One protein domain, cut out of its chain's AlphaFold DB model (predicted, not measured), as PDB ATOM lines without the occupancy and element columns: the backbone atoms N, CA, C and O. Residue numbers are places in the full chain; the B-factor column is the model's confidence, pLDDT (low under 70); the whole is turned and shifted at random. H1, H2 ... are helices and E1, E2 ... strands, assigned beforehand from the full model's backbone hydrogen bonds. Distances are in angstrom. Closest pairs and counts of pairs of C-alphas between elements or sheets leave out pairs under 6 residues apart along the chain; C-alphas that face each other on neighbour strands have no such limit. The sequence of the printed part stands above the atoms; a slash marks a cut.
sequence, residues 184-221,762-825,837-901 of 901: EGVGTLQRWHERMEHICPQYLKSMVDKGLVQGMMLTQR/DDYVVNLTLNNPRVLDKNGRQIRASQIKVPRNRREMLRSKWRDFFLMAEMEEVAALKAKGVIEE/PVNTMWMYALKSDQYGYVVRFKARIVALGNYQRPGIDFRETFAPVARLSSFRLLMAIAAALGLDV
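AT A GLANCE: This is residues 184 to 221, 762 to 825 and 837 to 901 of the 901 residues of the protein "Integrase catalytic domain-containing protein" of Phytophthora rubi (UniProt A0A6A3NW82). Little regular structure: a two-stranded ribbon, E1 running on into E2 and returning through E3 and E4, has H4 packed on it, H1 and H2 at one end, and a far arm ending in H5, with residues 875 to 889 sticking out. The 167 printed residues include H1 H2 H3 H4 E1 E2 E3 E4 H5, in that order, with 60 residues in named elements: mixed class, two antiparallel sheets. The whole is loose, radius of gyration of the C-alphas 21.2 A, spanning 59 by 53 by 26 A.

HOW THE PARTS SIT: H1, residues 189 to 194, touches H2, residues 201 to 204; closest C-alphas, His 193 and Pro 201, 6.1 A. H3, residues 794 to 798, is close but not clearly touching H4, residues 803 to 818; closest C-alphas, Met 797 and Arg 803, 5.2 A. E1, residues 840 to 842, and E4, residues 861 to 863, are antiparallel; N 841 and O 862, 2.8 A, are within hydrogen-bond range. So are N 845 and O 858, 2.8 A, in the antiparallel hairpin of E2, residues 845 to 848, and E3, residues 854 to 858. The closest C-alphas of H4 and E3, Ala 809 and Lys 858, are 5.1 A apart. H5, residues 884 to 897, touches no helix. Every O i to N i+4 pair is within range in H1, H3, H4 and H5; H2 is too short.

IN THESE COORDINATES: H1 begins at C-alpha 189 (-29.148, 13.909, 33.600). H4 is 22.1 A long. H5, 19.7 A, ends at C-alpha 897 (-13.279, -35.014, 11.564).

THE WHOLE: The farthest C-alphas, Arg 195 and Leu 897, are 62.2 A apart. Residues 222 to 761 and 826 to 836 are cut out, with C-alpha gaps of 30.6 A and 12.4 A. The E4 to H5 link is long. Mean pLDDT of the printed part is 71.0; residues under 70 include 762 to 773 and 865 to 885.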
ATOM      1  N   GLU A 184     -41.721  16.076  21.372       40.56
ATOM      2  CA  GLU A 184     -41.534  16.816  22.655       40.56
ATOM      3  C   GLU A 184     -40.653  15.998  23.652       40.56
ATOM      4  O   GLU A 184     -40.855  14.786  23.764       40.56
ATOM      5  N   GLY A 185     -39.741  16.608  24.456       50.78
ATOM      6  CA  GLY A 185     -39.204  15.906  25.660       50.78
ATOM      7  C   GLY A 185     -37.794  16.142  26.269       50.78
ATOM      8  O   GLY A 185     -37.386  15.333  27.099       50.78
ATOM      9  N   VAL A 186     -36.986  17.142  25.903       54.00
ATOM     10  CA  VAL A 186     -35.508  17.136  26.144       54.00
ATOM     11  C   VAL A 186     -35.016  17.639  27.544       54.00
ATOM     12  O   VAL A 186     -35.601  18.557  28.113       54.00
ATOM     13  N   GLY A 187     -33.911  17.101  28.126       57.97
ATOM     14  CA  GLY A 187     -33.218  17.692  29.313       57.97
ATOM     15  C   GLY A 187     -31.946  16.980  29.870       57.97
ATOM     16  O   GLY A 187     -31.566  15.917  29.400       57.97
ATOM     17  N   THR A 188     -31.267  17.533  30.896       72.50
ATOM     18  CA  THR A 188     -29.972  17.024  31.451       72.50
ATOM     19  C   THR A 188     -30.099  15.932  32.528       72.50
ATOM     20  O   THR A 188     -31.064  15.903  33.292       72.50
ATOM     21  N   LEU A 189     -29.095  15.049  32.665       75.31
ATOM     22  CA  LEU A 189     -29.148  13.909  33.600       75.31
ATOM     23  C   LEU A 189     -29.325  14.299  35.080       75.31
ATOM     24  O   LEU A 189     -30.160  13.688  35.742       75.31
ATOM     25  N   GLN A 190     -28.596  15.299  35.593       76.62
ATOM     26  CA  GLN A 190     -28.731  15.757  36.989       76.62
ATOM     27  C   GLN A 190     -30.147  16.280  37.281       76.62
ATOM     28  O   GLN A 190     -30.783  15.843  38.237       76.62
ATOM     29  N   ARG A 191     -30.698  17.107  36.385       72.31
ATOM     30  CA  ARG A 191     -32.062  17.648  36.503       72.31
ATOM     31  C   ARG A 191     -33.123  16.548  36.547       72.31
ATOM     32  O   ARG A 191     -34.170  16.706  37.167       72.31
ATOM     33  N   TRP A 192     -32.860  15.415  35.897       73.38
ATOM     34  CA  TRP A 192     -33.717  14.233  35.961       73.38
ATOM     35  C   TRP A 192     -33.402  13.288  37.132       73.38
ATOM     36  O   TRP A 192     -34.257  12.478  37.469       73.38
ATOM     37  N   HIS A 193     -32.237  13.400  37.779       80.75
ATOM     38  CA  HIS A 193     -31.927  12.750  39.061       80.75
ATOM     39  C   HIS A 193     -32.702  13.396  40.209       80.75
ATOM     40  O   HIS A 193     -33.318  12.686  40.999       80.75
ATOM     41  N   GLU A 194     -32.765  14.724  40.234       75.69
ATOM     42  CA  GLU A 194     -33.554  15.498  41.200       75.69
ATOM     43  C   GLU A 194     -35.064  15.299  40.981       75.69
ATOM     44  O   GLU A 194     -35.768  14.883  41.897       75.69
ATOM     45  N   ARG A 195     -35.559  15.478  39.741       73.50
ATOM     46  CA  ARG A 195     -36.980  15.263  39.369       73.50
ATOM     47  C   ARG A 195     -37.512  13.847  39.619       73.50
ATOM     48  O   ARG A 195     -38.718  13.644  39.556       73.50
ATOM     49  N   MET A 196     -36.629  12.874  39.831       70.94
ATOM     50  CA  MET A 196     -36.970  11.471  40.086       70.94
ATOM     51  C   MET A 196     -36.442  11.036  41.469       70.94
ATOM     52  O   MET A 196     -35.930   9.928  41.626       70.94
ATOM     53  N   GLU A 197     -36.522  11.938  42.454       61.16
ATOM     54  CA  GLU A 197     -36.315  11.682  43.893       61.16
ATOM     55  C   GLU A 197     -34.964  11.031  44.237       61.16
ATOM     56  O   GLU A 197     -34.829  10.135  45.079       61.16
ATOM     57  N   HIS A 198     -33.915  11.487  43.555       78.19
ATOM     58  CA  HIS A 198     -32.557  10.981  43.709       78.19
ATOM     59  C   HIS A 198     -32.445   9.457  43.485       78.19
ATOM     60  O   HIS A 198     -31.647   8.763  44.138       78.19
ATOM     61  N   ILE A 199     -33.237   8.913  42.551       75.44
ATOM     62  CA  ILE A 199     -33.059   7.562  42.004       75.44
ATOM     63  C   ILE A 199     -31.680   7.433  41.339       75.44
ATOM     64  O   ILE A 199     -31.104   8.417  40.874       75.44
ATOM     65  N   CYS A 200     -31.118   6.221  41.289       79.50
ATOM     66  CA  CYS A 200     -29.742   6.013  40.834       79.50
ATOM     67  C   CYS A 200     -29.458   6.698  39.469       79.50
ATOM     68  O   CYS A 200     -30.156   6.424  38.492       79.50
ATOM     69  N   PRO A 201     -28.402   7.525  39.344       75.56
ATOM     70  CA  PRO A 201     -28.042   8.190  38.087       75.56
ATOM     71  C   PRO A 201     -27.760   7.207  36.950       75.56
ATOM     72  O   PRO A 201     -28.052   7.492  35.790       75.56
ATOM     73  N   GLN A 202     -27.242   6.016  37.279       75.06
ATOM     74  CA  GLN A 202     -27.127   4.922  36.320       75.06
ATOM     75  C   GLN A 202     -28.503   4.455  35.858       75.06
ATOM     76  O   GLN A 202     -28.654   4.229  34.672       75.06
ATOM     77  N   TYR A 203     -29.497   4.345  36.746       76.19
ATOM     78  CA  TYR A 203     -30.868   3.959  36.395       76.19
ATOM     79  C   TYR A 203     -31.555   4.989  35.504       76.19
ATOM     80  O   TYR A 203     -32.276   4.574  34.609       76.19
ATOM     81  N   LEU A 204     -31.270   6.284  35.649       69.19
ATOM     82  CA  LEU A 204     -31.762   7.314  34.725       69.19
ATOM     83  C   LEU A 204     -31.035   7.287  33.391       69.19
ATOM     84  O   LEU A 204     -31.690   7.237  32.358       69.19
ATOM     85  N   LYS A 205     -29.703   7.142  33.404       67.69
ATOM     86  CA  LYS A 205     -28.937   6.650  32.245       67.69
ATOM     87  C   LYS A 205     -29.373   5.265  31.770       67.69
ATOM     88  O   LYS A 205     -28.785   4.776  30.813       67.69
ATOM     89  N   SER A 206     -30.347   4.640  32.435       70.06
ATOM     90  CA  SER A 206     -30.899   3.355  32.072       70.06
ATOM     91  C   SER A 206     -32.417   3.318  31.914       70.06
ATOM     92  O   SER A 206     -32.960   2.242  32.078       70.06
ATOM     93  N   MET A 207     -33.132   4.402  31.622       66.25
ATOM     94  CA  MET A 207     -34.589   4.318  31.428       66.25
ATOM     95  C   MET A 207     -35.017   4.348  29.945       66.25
ATOM     96  O   MET A 207     -36.194   4.212  29.680       66.25
ATOM     97  N   VAL A 208     -34.123   4.596  28.970       56.28
ATOM     98  CA  VAL A 208     -34.580   5.443  27.838       56.28
ATOM     99  C   VAL A 208     -33.883   5.254  26.444       56.28
ATOM    100  O   VAL A 208     -34.127   5.995  25.517       56.28
ATOM    101  N   ASP A 209     -32.963   4.324  26.186       55.19
ATOM    102  CA  ASP A 209     -32.477   3.934  24.825       55.19
ATOM    103  C   ASP A 209     -32.229   2.429  24.867       55.19
ATOM    104  O   ASP A 209     -31.220   1.962  25.368       55.19
ATOM    105  N   LYS A 210     -33.316   1.693  24.685       59.25
ATOM    106  CA  LYS A 210     -33.928   0.752  25.627       59.25
ATOM    107  C   LYS A 210     -35.437   1.066  25.625       59.25
ATOM    108  O   LYS A 210     -36.226   0.389  24.994       59.25
ATOM    109  N   GLY A 211     -35.821   2.115  26.347       50.97
ATOM    110  CA  GLY A 211     -37.173   2.675  26.416       50.97
ATOM    111  C   GLY A 211     -38.176   2.384  27.537       50.97
ATOM    112  O   GLY A 211     -38.657   1.273  27.712       50.97
ATOM    113  N   LEU A 212     -38.545   3.444  28.270       53.97
ATOM    114  CA  LEU A 212     -39.558   3.432  29.326       53.97
ATOM    115  C   LEU A 212     -40.372   4.732  29.445       53.97
ATOM    116  O   LEU A 212     -41.420   4.787  30.087       53.97
ATOM    117  N   VAL A 213     -39.894   5.852  28.946       48.53
ATOM    118  CA  VAL A 213     -40.544   7.135  29.206       48.53
ATOM    119  C   VAL A 213     -40.781   7.815  27.878       48.53
ATOM    120  O   VAL A 213     -39.878   7.915  27.072       48.53
ATOM    121  N   GLN A 214     -41.991   8.313  27.644       44.44
ATOM    122  CA  GLN A 214     -42.163   9.455  26.746       44.44
ATOM    123  C   GLN A 214     -41.584  10.706  27.452       44.44
ATOM    124  O   GLN A 214     -41.565  10.747  28.686       44.44
ATOM    125  N   GLY A 215     -41.128  11.723  26.709       51.09
ATOM    126  CA  GLY A 215     -40.922  13.084  27.244       51.09
ATOM    127  C   GLY A 215     -39.753  13.288  28.233       51.09
ATOM    128  O   GLY A 215     -39.928  13.905  29.282       51.09
ATOM    129  N   MET A 216     -38.575  12.718  27.955       54.69
ATOM    130  CA  MET A 216     -37.388  12.666  28.838       54.69
ATOM    131  C   MET A 216     -36.042  12.380  28.093       54.69
ATOM    132  O   MET A 216     -35.252  11.535  28.526       54.69
ATOM    133  N   MET A 217     -35.722  13.066  26.990       52.59
ATOM    134  CA  MET A 217     -34.476  12.857  26.208       52.59
ATOM    135  C   MET A 217     -33.235  13.382  26.959       52.59
ATOM    136  O   MET A 217     -33.398  14.202  27.865       52.59
ATOM    137  N   LEU A 218     -32.002  12.947  26.638       55.94
ATOM    138  CA  LEU A 218     -30.767  13.528  27.217       55.94
ATOM    139  C   LEU A 218     -30.045  14.529  26.319       55.94
ATOM    140  O   LEU A 218     -29.616  14.172  25.229       55.94
ATOM    141  N   THR A 219     -29.714  15.688  26.895       55.34
ATOM    142  CA  THR A 219     -28.639  16.567  26.397       55.34
ATOM    143  C   THR A 219     -27.258  16.188  26.938       55.34
ATOM    144  O   THR A 219     -26.278  16.222  26.207       55.34
ATOM    145  N   GLN A 220     -27.150  15.790  28.213       62.69
ATOM    146  CA  GLN A 220     -25.861  15.515  28.867       62.69
ATOM    147  C   GLN A 220     -25.903  14.221  29.687       62.69
ATOM    148  O   GLN A 220     -26.809  14.015  30.493       62.69
ATOM    149  N   ARG A 221     -24.905  13.345  29.484       67.50
ATOM    150  CA  ARG A 221     -24.823  11.980  30.055       67.50
ATOM    151  C   ARG A 221     -23.919  11.844  31.289       67.50
ATOM    152  O   ARG A 221     -23.834  10.748  31.846       67.50
ATOM    153  N   ASP A 762     -22.453 -18.971  31.807       43.44
ATOM    154  CA  ASP A 762     -21.311 -18.303  32.446       43.44
ATOM    155  C   ASP A 762     -19.950 -18.865  31.970       43.44
ATOM    156  O   ASP A 762     -18.916 -18.244  32.204       43.44
ATOM    157  N   ASP A 763     -19.958 -19.980  31.228       38.84
ATOM    158  CA  ASP A 763     -18.760 -20.672  30.711       38.84
ATOM    159  C   ASP A 763     -18.250 -20.118  29.358       38.84
ATOM    160  O   ASP A 763     -17.299 -20.649  28.786       38.84
ATOM    161  N   TYR A 764     -18.904 -19.093  28.796       38.38
ATOM    162  CA  TYR A 764     -18.651 -18.593  27.436       38.38
ATOM    163  C   TYR A 764     -18.216 -17.124  27.419       38.38
ATOM    164  O   TYR A 764     -19.013 -16.225  27.688       38.38
ATOM    165  N   VAL A 765     -16.977 -16.879  26.982       39.81
ATOM    166  CA  VAL A 765     -16.533 -15.561  26.506       39.81
ATOM    167  C   VAL A 765     -16.772 -15.498  24.998       39.81
ATOM    168  O   VAL A 765     -16.099 -16.172  24.223       39.81
ATOM    169  N   VAL A 766     -17.754 -14.701  24.575       33.75
ATOM    170  CA  VAL A 766     -18.057 -14.488  23.154       33.75
ATOM    171  C   VAL A 766     -17.179 -13.353  22.627       33.75
ATOM    172  O   VAL A 766     -17.542 -12.184  22.732       33.75
ATOM    173  N   ASN A 767     -16.033 -13.697  22.035       32.50
ATOM    174  CA  ASN A 767     -15.151 -12.750  21.333       32.50
ATOM    175  C   ASN A 767     -15.694 -12.386  19.932       32.50
ATOM    176  O   ASN A 767     -14.989 -12.449  18.933       32.50
ATOM    177  N   LEU A 768     -16.972 -12.005  19.880       31.02
ATOM    178  CA  LEU A 768     -17.656 -11.426  18.727       31.02
ATOM    179  C   LEU A 768     -18.496 -10.252  19.233       31.02
ATOM    180  O   LEU A 768     -19.631 -10.423  19.682       31.02
ATOM    181  N   THR A 769     -17.926  -9.049  19.188       34.25
ATOM    182  CA  THR A 769     -18.625  -7.799  19.517       34.25
ATOM    183  C   THR A 769     -19.522  -7.366  18.359       34.25
ATOM    184  O   THR A 769     -19.280  -6.348  17.716       34.25
ATOM    185  N   LEU A 770     -20.572  -8.146  18.100       39.22
ATOM    186  CA  LEU A 770     -21.718  -7.678  17.328       39.22
ATOM    187  C   LEU A 770     -22.469  -6.651  18.184       39.22
ATOM    188  O   LEU A 770     -23.005  -6.982  19.246       39.22
ATOM    189  N   ASN A 771     -22.482  -5.396  17.734       43.06
ATOM    190  CA  ASN A 771     -23.165  -4.288  18.401       43.06
ATOM    191  C   ASN A 771     -24.685  -4.388  18.200       43.06
ATOM    192  O   ASN A 771     -25.279  -3.563  17.516       43.06
ATOM    193  N   ASN A 772     -25.327  -5.386  18.818       51.16
ATOM    194  CA  ASN A 772     -26.787  -5.483  18.827       51.16
ATOM    195  C   ASN A 772     -27.381  -4.172  19.369       51.16
ATOM    196  O   ASN A 772     -27.101  -3.825  20.528       51.16
ATOM    197  N   PRO A 773     -28.194  -3.445  18.577       58.22
ATOM    198  CA  PRO A 773     -28.693  -2.150  18.982       58.22
ATOM    199  C   PRO A 773     -29.543  -2.285  20.236       58.22
ATOM    200  O   PRO A 773     -30.412  -3.148  20.392       58.22
ATOM    201  N   ARG A 774     -29.279  -1.371  21.159       78.75
ATOM    202  CA  ARG A 774     -30.075  -1.141  22.355       78.75
ATOM    203  C   ARG A 774     -31.303  -0.305  21.932       78.75
ATOM    204  O   ARG A 774     -31.362   0.877  22.249       78.75
ATOM    205  N   VAL A 775     -32.206  -0.946  21.170       73.38
ATOM    206  CA  VAL A 775     -33.454  -0.446  20.528       73.38
ATOM    207  C   VAL A 775     -34.072   0.744  21.267       73.38
ATOM    208  O   VAL A 775     -34.331   0.641  22.455       73.38
ATOM    209  N   LEU A 776     -34.281   1.886  20.612       79.81
ATOM    210  CA  LEU A 776     -34.506   3.155  21.315       79.81
ATOM    211  C   LEU A 776     -35.860   3.239  22.061       79.81
ATOM    212  O   LEU A 776     -36.814   2.525  21.775       79.81
ATOM    213  N   ASP A 777     -35.924   4.140  23.049       66.25
ATOM    214  CA  ASP A 777     -37.206   4.633  23.579       66.25
ATOM    215  C   ASP A 777     -37.860   5.580  22.588       66.25
ATOM    216  O   ASP A 777     -37.229   6.074  21.657       66.25
ATOM    217  N   LYS A 778     -39.039   6.024  22.989       64.56
ATOM    218  CA  LYS A 778     -39.710   7.268  22.626       64.56
ATOM    219  C   LYS A 778     -38.847   8.550  22.846       64.56
ATOM    220  O   LYS A 778     -39.441   9.594  23.114       64.56
ATOM    221  N   ASN A 779     -37.500   8.463  23.015       66.81
ATOM    222  CA  ASN A 779     -36.795   9.366  23.951       66.81
ATOM    223  C   ASN A 779     -35.213   9.448  24.072       66.81
ATOM    224  O   ASN A 779     -34.677  10.546  24.024       66.81
ATOM    225  N   GLY A 780     -34.401   8.393  24.291       66.12
ATOM    226  CA  GLY A 780     -32.904   8.440  24.487       66.12
ATOM    227  C   GLY A 780     -32.231   8.475  25.918       66.12
ATOM    228  O   GLY A 780     -32.024   9.575  26.432       66.12
ATOM    229  N   ARG A 781     -31.794   7.314  26.511       72.19
ATOM    230  CA  ARG A 781     -30.896   7.000  27.721       72.19
ATOM    231  C   ARG A 781     -31.095   5.618  28.496       72.19
ATOM    232  O   ARG A 781     -31.486   5.579  29.652       72.19
ATOM    233  N   GLN A 782     -30.848   4.450  27.885       80.88
ATOM    234  CA  GLN A 782     -30.523   3.052  28.318       80.88
ATOM    235  C   GLN A 782     -31.341   1.976  29.164       80.88
ATOM    236  O   GLN A 782     -30.639   1.314  29.919       80.88
ATOM    237  N   ILE A 783     -32.658   1.602  29.034       78.12
ATOM    238  CA  ILE A 783     -33.410   0.527  29.856       78.12
ATOM    239  C   ILE A 783     -32.562  -0.394  30.761       78.12
ATOM    240  O   ILE A 783     -31.743  -1.158  30.240       78.12
ATOM    241  N   ARG A 784     -32.946  -0.567  32.035       79.69
ATOM    242  CA  ARG A 784     -32.691  -1.814  32.794       79.69
ATOM    243  C   ARG A 784     -33.923  -2.703  32.929       79.69
ATOM    244  O   ARG A 784     -35.001  -2.231  33.266       79.69
ATOM    245  N   ALA A 785     -33.743  -4.012  32.730       76.94
ATOM    246  CA  ALA A 785     -34.831  -4.995  32.822       76.94
ATOM    247  C   ALA A 785     -35.534  -4.993  34.196       76.94
ATOM    248  O   ALA A 785     -36.723  -5.281  34.281       76.94
ATOM    249  N   SER A 786     -34.818  -4.602  35.254       72.75
ATOM    250  CA  SER A 786     -35.335  -4.433  36.618       72.75
ATOM    251  C   SER A 786     -36.296  -3.250  36.806       72.75
ATOM    252  O   SER A 786     -36.908  -3.131  37.861       72.75
ATOM    253  N   GLN A 787     -36.451  -2.372  35.812       74.56
ATOM    254  CA  GLN A 787     -37.381  -1.234  35.850       74.56
ATOM    255  C   GLN A 787     -38.752  -1.570  35.234       74.56
ATOM    256  O   GLN A 787     -39.672  -0.753  35.263       74.56
ATOM    257  N   ILE A 788     -38.906  -2.785  34.696       79.62
ATOM    258  CA  ILE A 788     -40.146  -3.289  34.110       79.62
ATOM    259  C   ILE A 788     -40.710  -4.384  35.013       79.62
ATOM    260  O   ILE A 788     -40.218  -5.513  35.031       79.62
ATOM    261  N   LYS A 789     -41.812  -4.080  35.704       81.00
ATOM    262  CA  LYS A 789     -42.723  -5.125  36.175       81.00
ATOM    263  C   LYS A 789     -43.422  -5.699  34.940       81.00
ATOM    264  O   LYS A 789     -44.254  -5.026  34.333       81.00
ATOM    265  N   VAL A 790     -43.051  -6.915  34.547       84.88
ATOM    266  CA  VAL A 790     -43.680  -7.605  33.411       84.88
ATOM    267  C   VAL A 790     -45.149  -7.908  33.765       84.88
ATOM    268  O   VAL A 790     -45.381  -8.536  34.803       84.88
ATOM    269  N   PRO A 791     -46.138  -7.466  32.960       84.56
ATOM    270  CA  PRO A 791     -47.556  -7.715  33.227       84.56
ATOM    271  C   PRO A 791     -47.909  -9.207  33.202       84.56
ATOM    272  O   PRO A 791     -47.238 -10.000  32.543       84.56
ATOM    273  N   ARG A 792     -48.993  -9.591  33.882       78.94
ATOM    274  CA  ARG A 792     -49.475 -10.986  33.942       78.94
ATOM    275  C   ARG A 792     -50.617 -11.314  32.992       78.94
ATOM    276  O   ARG A 792     -50.875 -12.486  32.747       78.94
ATOM    277  N   ASN A 793     -51.339 -10.308  32.513       80.44
ATOM    278  CA  ASN A 793     -52.445 -10.468  31.574       80.44
ATOM    279  C   ASN A 793     -52.634  -9.189  30.746       80.44
ATOM    280  O   ASN A 793     -52.105  -8.132  31.098       80.44
ATOM    281  N   ARG A 794     -53.429  -9.272  29.672       81.94
ATOM    282  CA  ARG A 794     -53.647  -8.155  28.740       81.94
ATOM    283  C   ARG A 794     -54.256  -6.911  29.400       81.94
ATOM    284  O   ARG A 794     -53.953  -5.802  28.985       81.94
ATOM    285  N   ARG A 795     -55.055  -7.056  30.467       83.81
ATOM    286  CA  ARG A 795     -55.656  -5.919  31.198       83.81
ATOM    287  C   ARG A 795     -54.633  -5.179  32.070       83.81
ATOM    288  O   ARG A 795     -54.655  -3.953  32.111       83.81
ATOM    289  N   GLU A 796     -53.721  -5.893  32.734       83.25
ATOM    290  CA  GLU A 796     -52.570  -5.287  33.426       83.25
ATOM    291  C   GLU A 796     -51.577  -4.694  32.414       83.25
ATOM    292  O   GLU A 796     -51.012  -3.633  32.663       83.25
ATOM    293  N   MET A 797     -51.411  -5.328  31.246       88.56
ATOM    294  CA  MET A 797     -50.560  -4.820  30.171       88.56
ATOM    295  C   MET A 797     -51.098  -3.513  29.587       88.56
ATOM    296  O   MET A 797     -50.364  -2.536  29.606       88.56
ATOM    297  N   LEU A 798     -52.372  -3.432  29.189       83.50
ATOM    298  CA  LEU A 798     -53.003  -2.215  28.642       83.50
ATOM    299  C   LEU A 798     -53.028  -1.024  29.625       83.50
ATOM    300  O   LEU A 798     -53.146   0.130  29.205       83.50
ATOM    301  N   ARG A 799     -52.896  -1.299  30.930       81.25
ATOM    302  CA  ARG A 799     -52.742  -0.308  32.012       81.25
ATOM    303  C   ARG A 799     -51.277  -0.022  32.374       81.25
ATOM    304  O   ARG A 799     -51.009   0.852  33.193       81.25
ATOM    305  N   SER A 800     -50.328  -0.759  31.805       81.50
ATOM    306  CA  SER A 800     -48.902  -0.609  32.077       81.50
ATOM    307  C   SER A 800     -48.315   0.575  31.317       81.50
ATOM    308  O   SER A 800     -48.661   0.834  30.167       81.50
ATOM    309  N   LYS A 801     -47.306   1.223  31.904       79.88
ATOM    310  CA  LYS A 801     -46.447   2.171  31.178       79.88
ATOM    311  C   LYS A 801     -45.687   1.494  30.019       79.88
ATOM    312  O   LYS A 801     -45.283   2.163  29.072       79.88
ATOM    313  N   TRP A 802     -45.571   0.161  30.069       82.50
ATOM    314  CA  TRP A 802     -44.972  -0.703  29.043       82.50
ATOM    315  C   TRP A 802     -45.930  -1.163  27.958       82.50
ATOM    316  O   TRP A 802     -45.517  -1.951  27.111       82.50
ATOM    317  N   ARG A 803     -47.191  -0.710  27.973       82.75
ATOM    318  CA  ARG A 803     -48.220  -1.278  27.101       82.75
ATOM    319  C   ARG A 803     -47.857  -1.203  25.627       82.75
ATOM    320  O   ARG A 803     -48.030  -2.193  24.946       82.75
ATOM    321  N   ASP A 804     -47.310  -0.087  25.150       81.19
ATOM    322  CA  ASP A 804     -47.119   0.107  23.709       81.19
ATOM    323  C   ASP A 804     -45.987  -0.809  23.197       81.19
ATOM    324  O   ASP A 804     -46.162  -1.514  22.211       81.19
ATOM    325  N   PHE A 805     -44.890  -0.934  23.957       85.94
ATOM    326  CA  PHE A 805     -43.816  -1.898  23.679       85.94
ATOM    327  C   PHE A 805     -44.273  -3.363  23.796       85.94
ATOM    328  O   PHE A 805     -43.787  -4.224  23.063       85.94
ATOM    329  N   PHE A 806     -45.199  -3.676  24.711       85.56
ATOM    330  CA  PHE A 806     -45.770  -5.020  24.805       85.56
ATOM    331  C   PHE A 806     -46.842  -5.291  23.742       85.56
ATOM    332  O   PHE A 806     -46.916  -6.430  23.308       85.56
ATOM    333  N   LEU A 807     -47.603  -4.292  23.285       84.81
ATOM    334  CA  LEU A 807     -48.546  -4.364  22.162       84.81
ATOM    335  C   LEU A 807     -47.807  -4.576  20.842       84.81
ATOM    336  O   LEU A 807     -48.170  -5.479  20.098       84.81
ATOM    337  N   MET A 808     -46.721  -3.835  20.595       82.19
ATOM    338  CA  MET A 808     -45.807  -4.123  19.486       82.19
ATOM    339  C   MET A 808     -45.300  -5.566  19.577       82.19
ATOM    340  O   MET A 808     -45.341  -6.289  18.591       82.19
ATOM    341  N   ALA A 809     -44.930  -6.042  20.770       85.19
ATOM    342  CA  ALA A 809     -44.512  -7.430  20.955       85.19
ATOM    343  C   ALA A 809     -45.659  -8.470  20.856       85.19
ATOM    344  O   ALA A 809     -45.372  -9.642  20.605       85.19
ATOM    345  N   GLU A 810     -46.932  -8.087  21.045       87.75
ATOM    346  CA  GLU A 810     -48.102  -8.914  20.692       87.75
ATOM    347  C   GLU A 810     -48.221  -9.010  19.170       87.75
ATOM    348  O   GLU A 810     -48.275 -10.113  18.632       87.75
ATOM    349  N   MET A 811     -48.193  -7.866  18.481       82.25
ATOM    350  CA  MET A 811     -48.274  -7.774  17.022       82.25
ATOM    351  C   MET A 811     -47.116  -8.523  16.345       82.25
ATOM    352  O   MET A 811     -47.371  -9.297  15.429       82.25
ATOM    353  N   GLU A 812     -45.882  -8.403  16.851       84.69
ATOM    354  CA  GLU A 812     -44.720  -9.190  16.414       84.69
ATOM    355  C   GLU A 812     -44.965 -10.706  16.518       84.69
ATOM    356  O   GLU A 812     -44.629 -11.433  15.587       84.69
ATOM    357  N   GLU A 813     -45.514 -11.216  17.632       86.81
ATOM    358  CA  GLU A 813     -45.732 -12.666  17.790       86.81
ATOM    359  C   GLU A 813     -46.950 -13.142  16.969       86.81
ATOM    360  O   GLU A 813     -46.867 -14.222  16.391       86.81
ATOM    361  N   VAL A 814     -48.033 -12.355  16.819       83.75
ATOM    362  CA  VAL A 814     -49.134 -12.693  15.882       83.75
ATOM    363  C   VAL A 814     -48.624 -12.722  14.441       83.75
ATOM    364  O   VAL A 814     -48.817 -13.721  13.750       83.75
ATOM    365  N   ALA A 815     -47.935 -11.671  13.990       81.19
ATOM    366  CA  ALA A 815     -47.381 -11.592  12.641       81.19
ATOM    367  C   ALA A 815     -46.392 -12.738  12.381       81.19
ATOM    368  O   ALA A 815     -46.492 -13.418  11.363       81.19
ATOM    369  N   ALA A 816     -45.505 -13.045  13.335       82.19
ATOM    370  CA  ALA A 816     -44.557 -14.152  13.224       82.19
ATOM    371  C   ALA A 816     -45.186 -15.556  13.329       82.19
ATOM    372  O   ALA A 816     -44.488 -16.533  13.042       82.19
ATOM    373  N   LEU A 817     -46.451 -15.681  13.754       81.12
ATOM    374  CA  LEU A 817     -47.233 -16.922  13.704       81.12
ATOM    375  C   LEU A 817     -48.001 -17.043  12.379       81.12
ATOM    376  O   LEU A 817     -47.927 -18.099  11.750       81.12
ATOM    377  N   LYS A 818     -48.644 -15.960  11.909       80.56
ATOM    378  CA  LYS A 818     -49.290 -15.897  10.584       80.56
ATOM    379  C   LYS A 818     -48.285 -16.138   9.456       80.56
ATOM    380  O   LYS A 818     -48.475 -17.040   8.650       80.56
ATOM    381  N   ALA A 819     -47.152 -15.432   9.465       76.81
ATOM    382  CA  ALA A 819     -46.086 -15.559   8.463       76.81
ATOM    383  C   ALA A 819     -45.398 -16.942   8.432       76.81
ATOM    384  O   ALA A 819     -44.599 -17.213   7.541       76.81
ATOM    385  N   LYS A 820     -45.685 -17.822   9.402       78.69
ATOM    386  CA  LYS A 820     -45.200 -19.212   9.438       78.69
ATOM    387  C   LYS A 820     -46.299 -20.245   9.177       78.69
ATOM    388  O   LYS A 820     -46.018 -21.433   9.292       78.69
ATOM    389  N   GLY A 821     -47.530 -19.815   8.885       80.12
ATOM    390  CA  GLY A 821     -48.679 -20.709   8.710       80.12
ATOM    391  C   GLY A 821     -49.020 -21.524   9.962       80.12
ATOM    392  O   GLY A 821     -49.463 -22.660   9.846       80.12
ATOM    393  N   VAL A 822     -48.750 -20.990  11.162       77.06
ATOM    394  CA  VAL A 822     -48.967 -21.704  12.442       77.06
ATOM    395  C   VAL A 822     -50.355 -21.421  13.032       77.06
ATOM    396  O   VAL A 822     -50.810 -22.155  13.906       77.06
ATOM    397  N   ILE A 823     -51.023 -20.363  12.570       80.88
ATOM    398  CA  ILE A 823     -52.393 -19.999  12.945       80.88
ATOM    399  C   ILE A 823     -53.183 -19.598  11.698       80.88
ATOM    400  O   ILE A 823     -52.628 -18.994  10.780       80.88
ATOM    401  N   GLU A 824     -54.473 -19.905  11.717       80.75
ATOM    402  CA  GLU A 824     -55.468 -19.596  10.690       80.75
ATOM    403  C   GLU A 824     -56.632 -18.856  11.370       80.75
ATOM    404  O   GLU A 824     -56.910 -19.091  12.549       80.75
ATOM    405  N   GLU A 825     -57.264 -17.913  10.671       81.00
ATOM    406  CA  GLU A 825     -58.376 -17.115  11.202       81.00
ATOM    407  C   GLU A 825     -59.677 -17.586  10.554       81.00
ATOM    408  O   GLU A 825     -59.899 -17.355   9.368       81.00
ATOM    409  N   PRO A 837     -64.006 -23.713  21.378       74.62
ATOM    410  CA  PRO A 837     -62.979 -22.685  21.249       74.62
ATOM    411  C   PRO A 837     -62.216 -22.508  22.570       74.62
ATOM    412  O   PRO A 837     -62.769 -22.110  23.598       74.62
ATOM    413  N   VAL A 838     -60.914 -22.802  22.550       78.25
ATOM    414  CA  VAL A 838     -60.036 -22.663  23.718       78.25
ATOM    415  C   VAL A 838     -59.569 -21.215  23.827       78.25
ATOM    416  O   VAL A 838     -58.814 -20.726  22.987       78.25
ATOM    417  N   ASN A 839     -59.981 -20.534  24.898       79.06
ATOM    418  CA  ASN A 839     -59.561 -19.162  25.175       79.06
ATOM    419  C   ASN A 839     -58.027 -19.019  25.185       79.06
ATOM    420  O   ASN A 839     -57.305 -19.844  25.750       79.06
ATOM    421  N   THR A 840     -57.525 -17.931  24.604       84.00
ATOM    422  CA  THR A 840     -56.095 -17.599  24.595       84.00
ATOM    423  C   THR A 840     -55.759 -16.538  25.640       84.00
ATOM    424  O   THR A 840     -56.586 -15.710  26.025       84.00
ATOM    425  N   MET A 841     -54.512 -16.541  26.111       82.81
ATOM    426  CA  MET A 841     -53.965 -15.498  26.971       82.81
ATOM    427  C   MET A 841     -52.621 -14.988  26.453       82.81
ATOM    428  O   MET A 841     -51.872 -15.697  25.782       82.81
ATOM    429  N   TRP A 842     -52.291 -13.755  26.829       87.00
ATOM    430  CA  TRP A 842     -51.017 -13.127  26.502       87.00
ATOM    431  C   TRP A 842     -50.032 -13.206  27.671       87.00
ATOM    432  O   TRP A 842     -50.326 -12.759  28.781       87.00
ATOM    433  N   MET A 843     -48.857 -13.773  27.395       85.31
ATOM    434  CA  MET A 843     -47.769 -14.007  28.343       85.31
ATOM    435  C   MET A 843     -46.526 -13.207  27.954       85.31
ATOM    436  O   MET A 843     -45.912 -13.445  26.913       85.31
ATOM    437  N   TYR A 844     -46.123 -12.274  28.813       86.69
ATOM    438  CA  TYR A 844     -45.070 -11.304  28.512       86.69
ATOM    439  C   TYR A 844     -43.704 -11.684  29.121       86.69
ATOM    440  O   TYR A 844     -43.596 -12.450  30.084       86.69
ATOM    441  N   ALA A 845     -42.625 -11.170  28.532       85.38
ATOM    442  CA  ALA A 845     -41.237 -11.426  28.906       85.38
ATOM    443  C   ALA A 845     -40.290 -10.329  28.376       85.38
ATOM    444  O   ALA A 845     -40.662  -9.499  27.552       85.38
ATOM    445  N   LEU A 846     -39.031 -10.366  28.820       84.31
ATOM    446  CA  LEU A 846     -37.955  -9.481  28.366       84.31
ATOM    447  C   LEU A 846     -36.706 -10.308  28.037       84.31
ATOM    448  O   LEU A 846     -36.425 -11.300  28.716       84.31
ATOM    449  N   LYS A 847     -35.932  -9.877  27.038       79.19
ATOM    450  CA  LYS A 847     -34.541 -10.306  26.800       79.19
ATOM    451  C   LYS A 847     -33.600  -9.160  27.153       79.19
ATOM    452  O   LYS A 847     -33.879  -8.040  26.748       79.19
ATOM    453  N   SER A 848     -32.469  -9.421  27.808       80.00
ATOM    454  CA  SER A 848     -31.451  -8.404  28.126       80.00
ATOM    455  C   SER A 848     -30.022  -8.872  27.852       80.00
ATOM    456  O   SER A 848     -29.748 -10.069  27.899       80.00
ATOM    457  N   ASP A 849     -29.115  -7.925  27.607       75.81
ATOM    458  CA  ASP A 849     -27.676  -8.170  27.491       75.81
ATOM    459  C   ASP A 849     -27.002  -8.412  28.863       75.81
ATOM    460  O   ASP A 849     -27.633  -8.361  29.926       75.81
ATOM    461  N   GLN A 850     -25.688  -8.655  28.829       70.94
ATOM    462  CA  GLN A 850     -24.847  -8.937  29.999       70.94
ATOM    463  C   GLN A 850     -24.715  -7.789  31.022       70.94
ATOM    464  O   GLN A 850     -24.297  -8.027  32.153       70.94
ATOM    465  N   TYR A 851     -25.092  -6.561  30.668       73.75
ATOM    466  CA  TYR A 851     -25.074  -5.381  31.540       73.75
ATOM    467  C   TYR A 851     -26.443  -5.109  32.201       73.75
ATOM    468  O   TYR A 851     -26.596  -4.112  32.919       73.75
ATOM    469  N   GLY A 852     -27.432  -5.991  31.991       70.31
ATOM    470  CA  GLY A 852     -28.797  -5.897  32.534       70.31
ATOM    471  C   GLY A 852     -29.761  -5.086  31.661       70.31
ATOM    472  O   GLY A 852     -30.786  -4.594  32.141       70.31
ATOM    473  N   TYR A 853     -29.415  -4.903  30.389       82.00
ATOM    474  CA  TYR A 853     -30.040  -3.955  29.474       82.00
ATOM    475  C   TYR A 853     -30.949  -4.650  28.448       82.00
ATOM    476  O   TYR A 853     -30.461  -5.464  27.674       82.00
ATOM    477  N   VAL A 854     -32.259  -4.359  28.429       79.44
ATOM    478  CA  VAL A 854     -33.245  -5.079  27.581       79.44
ATOM    479  C   VAL A 854     -32.966  -4.908  26.091       79.44
ATOM    480  O   VAL A 854     -33.109  -3.816  25.582       79.44
ATOM    481  N   VAL A 855     -32.636  -5.977  25.373       84.44
ATOM    482  CA  VAL A 855     -32.436  -5.945  23.912       84.44
ATOM    483  C   VAL A 855     -33.761  -6.125  23.156       84.44
ATOM    484  O   VAL A 855     -33.863  -5.705  22.013       84.44
ATOM    485  N   ARG A 856     -34.788  -6.742  23.769       82.62
ATOM    486  CA  ARG A 856     -36.127  -6.905  23.163       82.62
ATOM    487  C   ARG A 856     -37.211  -7.156  24.218       82.62
ATOM    488  O   ARG A 856     -37.021  -7.997  25.107       82.62
ATOM    489  N   PHE A 857     -38.350  -6.471  24.100       82.00
ATOM    490  CA  PHE A 857     -39.612  -6.877  24.734       82.00
ATOM    491  C   PHE A 857     -40.164  -8.116  24.017       82.00
ATOM    492  O   PHE A 857     -39.896  -8.317  22.838       82.00
ATOM    493  N   LYS A 858     -40.905  -8.986  24.705       85.31
ATOM    494  CA  LYS A 858     -41.529 -10.153  24.069       85.31
ATOM    495  C   LYS A 858     -42.907 -10.419  24.661       85.31
ATOM    496  O   LYS A 858     -43.024 -10.551  25.877       85.31
ATOM    497  N   ALA A 859     -43.913 -10.588  23.815       87.69
ATOM    498  CA  ALA A 859     -45.151 -11.262  24.175       87.69
ATOM    499  C   ALA A 859     -45.154 -12.687  23.598       87.69
ATOM    500  O   ALA A 859     -44.290 -13.054  22.796       87.69
ATOM    501  N   ARG A 860     -46.104 -13.502  24.052       85.88
ATOM    502  CA  ARG A 860     -46.474 -14.803  23.488       85.88
ATOM    503  C   ARG A 860     -47.974 -14.966  23.649       85.88
ATOM    504  O   ARG A 860     -48.459 -14.795  24.769       85.88
ATOM    505  N   ILE A 861     -48.678 -15.325  22.585       85.69
ATOM    506  CA  ILE A 861     -50.036 -15.847  22.713       85.69
ATOM    507  C   ILE A 861     -49.939 -17.319  23.127       85.69
ATOM    508  O   ILE A 861     -49.064 -18.049  22.658       85.69
ATOM    509  N   VAL A 862     -50.771 -17.730  24.078       84.44
ATOM    510  CA  VAL A 862     -50.764 -19.072  24.669       84.44
ATOM    511  C   VAL A 862     -52.213 -19.521  24.827       84.44
ATOM    512  O   VAL A 862     -52.998 -18.827  25.470       84.44
ATOM    513  N   ALA A 863     -52.580 -20.663  24.244       79.88
ATOM    514  CA  ALA A 863     -53.879 -21.284  24.497       79.88
ATOM    515  C   ALA A 863     -53.962 -21.755  25.959       79.88
ATOM    516  O   ALA A 863     -52.984 -22.272  26.508       79.88
ATOM    517  N   LEU A 864     -55.118 -21.576  26.601       76.69
ATOM    518  CA  LEU A 864     -55.346 -22.008  27.980       76.69
ATOM    519  C   LEU A 864     -55.576 -23.527  28.033       76.69
ATOM    520  O   LEU A 864     -56.693 -24.008  28.211       76.69
ATOM    521  N   GLY A 865     -54.489 -24.292  27.894       67.94
ATOM    522  CA  GLY A 865     -54.503 -25.760  27.868       67.94
ATOM    523  C   GLY A 865     -55.081 -26.429  29.122       67.94
ATOM    524  O   GLY A 865     -55.417 -27.602  29.080       67.94
ATOM    525  N   ASN A 866     -55.295 -25.687  30.214       67.69
ATOM    526  CA  ASN A 866     -56.045 -26.155  31.384       67.69
ATOM    527  C   ASN A 866     -57.561 -26.339  31.130       67.69
ATOM    528  O   ASN A 866     -58.270 -26.767  32.037       67.69
ATOM    529  N   TYR A 867     -58.066 -25.970  29.947       64.94
ATOM    530  CA  TYR A 867     -59.420 -26.296  29.480       64.94
ATOM    531  C   TYR A 867     -59.447 -27.476  28.496       64.94
ATOM    532  O   TYR A 867     -60.530 -27.960  28.176       64.94
ATOM    533  N   GLN A 868     -58.285 -27.933  28.020       67.81
ATOM    534  CA  GLN A 868     -58.169 -29.034  27.067       67.81
ATOM    535  C   GLN A 868     -58.034 -30.364  27.812       67.81
ATOM    536  O   GLN A 868     -57.284 -30.471  28.783       67.81
ATOM    537  N   ARG A 869     -58.759 -31.387  27.360       66.81
ATOM    538  CA  ARG A 869     -58.739 -32.730  27.937       66.81
ATOM    539  C   ARG A 869     -57.706 -33.619  27.238       66.81
ATOM    540  O   ARG A 869     -57.806 -33.807  26.019       66.81
ATOM    541  N   PRO A 870     -56.767 -34.208  27.996       61.75
ATOM    542  CA  PRO A 870     -55.771 -35.131  27.472       61.75
ATOM    543  C   PRO A 870     -56.371 -36.271  26.641       61.75
ATOM    544  O   PRO A 870     -57.390 -36.851  27.011       61.75
ATOM    545  N   GLY A 871     -55.759 -36.592  25.499       65.31
ATOM    546  CA  GLY A 871     -56.219 -37.654  24.587       65.31
ATOM    547  C   GLY A 871     -57.507 -37.366  23.791       65.31
ATOM    548  O   GLY A 871     -57.742 -38.029  22.774       65.31
ATOM    549  N   ILE A 872     -58.313 -36.383  24.213       67.19
ATOM    550  CA  ILE A 872     -59.537 -35.925  23.534       67.19
ATOM    551  C   ILE A 872     -59.214 -34.725  22.641       67.19
ATOM    552  O   ILE A 872     -59.338 -34.823  21.423       67.19
ATOM    553  N   ASP A 873     -58.755 -33.622  23.239       63.34
ATOM    554  CA  ASP A 873     -58.535 -32.347  22.542       63.34
ATOM    555  C   ASP A 873     -57.112 -32.229  21.958       63.34
ATOM    556  O   ASP A 873     -56.851 -31.388  21.098       63.34
ATOM    557  N   PHE A 874     -56.174 -33.067  22.415       63.03
ATOM    558  CA  PHE A 874     -54.833 -33.233  21.845       63.03
ATOM    559  C   PHE A 874     -54.264 -34.631  22.164       63.03
ATOM    560  O   PHE A 874     -54.912 -35.431  22.836       63.03
ATOM    561  N   ARG A 875     -53.104 -34.979  21.580       61.00
ATOM    562  CA  ARG A 875     -52.491 -36.327  21.695       61.00
ATOM    563  C   ARG A 875     -50.971 -36.345  21.887       61.00
ATOM    564  O   ARG A 875     -50.450 -37.289  22.471       61.00
ATOM    565  N   GLU A 876     -50.249 -35.326  21.419       59.22
ATOM    566  CA  GLU A 876     -48.809 -35.164  21.655       59.22
ATOM    567  C   GLU A 876     -48.480 -33.691  21.945       59.22
ATOM    568  O   GLU A 876     -49.043 -32.788  21.334       59.22
ATOM    569  N   THR A 877     -47.560 -33.440  22.885       53.81
ATOM    570  CA  THR A 877     -47.255 -32.088  23.413       53.81
ATOM    571  C   THR A 877     -45.824 -31.600  23.155       53.81
ATOM    572  O   THR A 877     -45.439 -30.535  23.638       53.81
ATOM    573  N   PHE A 878     -44.988 -32.374  22.456       47.97
ATOM    574  CA  PHE A 878     -43.538 -32.144  22.420       47.97
ATOM    575  C   PHE A 878     -43.038 -31.521  21.112       47.97
ATOM    576  O   PHE A 878     -42.828 -32.206  20.116       47.97
ATOM    577  N   ALA A 879     -42.723 -30.223  21.152       50.97
ATOM    578  CA  ALA A 879     -41.913 -29.588  20.116       50.97
ATOM    579  C   ALA A 879     -40.444 -30.077  20.207       50.97
ATOM    580  O   ALA A 879     -39.836 -29.966  21.281       50.97
ATOM    581  N   PRO A 880     -39.833 -30.590  19.121       50.25
ATOM    582  CA  PRO A 880     -38.479 -31.144  19.148       50.25
ATOM    583  C   PRO A 880     -37.404 -30.042  19.184       50.25
ATOM    584  O   PRO A 880     -36.845 -29.642  18.164       50.25
ATOM    585  N   VAL A 881     -37.079 -29.552  20.382       51.19
ATOM    586  CA  VAL A 881     -36.000 -28.569  20.584       51.19
ATOM    587  C   VAL A 881     -34.647 -29.276  20.703       51.19
ATOM    588  O   VAL A 881     -34.344 -29.901  21.724       51.19
ATOM    589  N   ALA A 882     -33.800 -29.136  19.680       58.44
ATOM    590  CA  ALA A 882     -32.417 -29.604  19.720       58.44
ATOM    591  C   ALA A 882     -31.652 -28.940  20.883       58.44
ATOM    592  O   ALA A 882     -31.605 -27.714  21.006       58.44
ATOM    593  N   ARG A 883     -31.041 -29.745  21.762       64.25
ATOM    594  CA  ARG A 883     -30.276 -29.216  22.901       64.25
ATOM    595  C   ARG A 883     -28.970 -28.593  22.412       64.25
ATOM    596  O   ARG A 883     -28.257 -29.187  21.607       64.25
ATOM    597  N   LEU A 884     -28.591 -27.448  22.981       60.03
ATOM    598  CA  LEU A 884     -27.335 -26.765  22.640       60.03
ATOM    599  C   LEU A 884     -26.092 -27.639  22.912       60.03
ATOM    600  O   LEU A 884     -25.083 -27.502  22.229       60.03
ATOM    601  N   SER A 885     -26.176 -28.584  23.854       61.25
ATOM    602  CA  SER A 885     -25.158 -29.622  24.073       61.25
ATOM    603  C   SER A 885     -25.004 -30.569  22.878       61.25
ATOM    604  O   SER A 885     -23.884 -30.924  22.531       61.25
ATOM    605  N   SER A 886     -26.108 -30.949  22.227       74.44
ATOM    606  CA  SER A 886     -26.103 -31.783  21.021       74.44
ATOM    607  C   SER A 886     -25.505 -31.026  19.838       74.44
ATOM    608  O   SER A 886     -24.674 -31.585  19.137       74.44
ATOM    609  N   PHE A 887     -25.846 -29.741  19.669       75.62
ATOM    610  CA  PHE A 887     -25.221 -28.887  18.653       75.62
ATOM    611  C   PHE A 887     -23.707 -28.751  18.884       75.62
ATOM    612  O   PHE A 887     -22.929 -29.032  17.983       75.62
ATOM    613  N   ARG A 888     -23.270 -28.416  20.109       71.38
ATOM    614  CA  ARG A 888     -21.840 -28.327  20.469       71.38
ATOM    615  C   ARG A 888     -21.085 -29.637  20.225       71.38
ATOM    616  O   ARG A 888     -19.962 -29.590  19.742       71.38
ATOM    617  N   LEU A 889     -21.696 -30.785  20.530       75.19
ATOM    618  CA  LEU A 889     -21.123 -32.100  20.228       75.19
ATOM    619  C   LEU A 889     -20.976 -32.312  18.713       75.19
ATOM    620  O   LEU A 889     -19.941 -32.794  18.275       75.19
ATOM    621  N   LEU A 890     -21.969 -31.904  17.921       80.06
ATOM    622  CA  LEU A 890     -21.946 -32.002  16.459       80.06
ATOM    623  C   LEU A 890     -20.848 -31.109  15.849       80.06
ATOM    624  O   LEU A 890     -20.088 -31.582  15.014       80.06
ATOM    625  N   MET A 891     -20.686 -29.876  16.342       82.50
ATOM    626  CA  MET A 891     -19.583 -28.978  15.954       82.50
ATOM    627  C   MET A 891     -18.208 -29.532  16.358       82.50
ATOM    628  O   MET A 891     -17.265 -29.471  15.578       82.50
ATOM    629  N   ALA A 892     -18.086 -30.100  17.562       77.62
ATOM    630  CA  ALA A 892     -16.840 -30.709  18.026       77.62
ATOM    631  C   ALA A 892     -16.472 -31.963  17.215       77.62
ATOM    632  O   ALA A 892     -15.298 -32.180  16.935       77.62
ATOM    633  N   ILE A 893     -17.466 -32.760  16.803       81.31
ATOM    634  CA  ILE A 893     -17.280 -33.900  15.897       81.31
ATOM    635  C   ILE A 893     -16.879 -33.416  14.500       81.31
ATOM    636  O   ILE A 893     -15.919 -33.942  13.952       81.31
ATOM    637  N   ALA A 894     -17.544 -32.401  13.941       88.06
ATOM    638  CA  ALA A 894     -17.192 -31.847  12.633       88.06
ATOM    639  C   ALA A 894     -15.749 -31.314  12.606       88.06
ATOM    640  O   ALA A 894     -14.964 -31.714  11.749       88.06
ATOM    641  N   ALA A 895     -15.357 -30.523  13.613       81.06
ATOM    642  CA  ALA A 895     -13.989 -30.028  13.759       81.06
ATOM    643  C   ALA A 895     -12.958 -31.156  13.971       81.06
ATOM    644  O   ALA A 895     -11.865 -31.098  13.412       81.06
ATOM    645  N   ALA A 896     -13.294 -32.201  14.737       77.31
ATOM    646  CA  ALA A 896     -12.411 -33.353  14.955       77.31
ATOM    647  C   ALA A 896     -12.302 -34.296  13.740       77.31
ATOM    648  O   ALA A 896     -11.354 -35.075  13.663       77.31
ATOM    649  N   LEU A 897     -13.260 -34.239  12.809       84.12
ATOM    650  CA  LEU A 897     -13.279 -35.014  11.564       84.12
ATOM    651  C   LEU A 897     -12.856 -34.199  10.328       84.12
ATOM    652  O   LEU A 897     -12.805 -34.762   9.238       84.12
ATOM    653  N   GLY A 898     -12.546 -32.906  10.480       79.50
ATOM    654  CA  GLY A 898     -12.149 -32.030   9.371       79.50
ATOM    655  C   GLY A 898     -13.267 -31.771   8.357       79.50
ATOM    656  O   GLY A 898     -12.995 -31.699   7.163       79.50
ATOM    657  N   LEU A 899     -14.519 -31.688   8.818       79.25
ATOM    658  CA  LEU A 899     -15.685 -31.403   7.980       79.25
ATOM    659  C   LEU A 899     -15.973 -29.896   7.942       79.25
ATOM    660  O   LEU A 899     -15.991 -29.256   8.994       79.25
ATOM    661  N   ASP A 900     -16.271 -29.367   6.753       63.31
ATOM    662  CA  ASP A 900     -16.879 -28.041   6.591       63.31
ATOM    663  C   ASP A 900     -18.304 -28.019   7.186       63.31
ATOM    664  O   ASP A 900     -19.000 -29.043   7.199       63.31
ATOM    665  N   VAL A 901     -18.724 -26.854   7.699       54.44
ATOM    666  CA  VAL A 901     -19.957 -26.639   8.487       54.44
ATOM    667  C   VAL A 901     -20.674 -25.362   8.065       54.44
ATOM    668  O   VAL A 901     -19.994 -24.313   8.043       54.44
TER     669      VAL A 901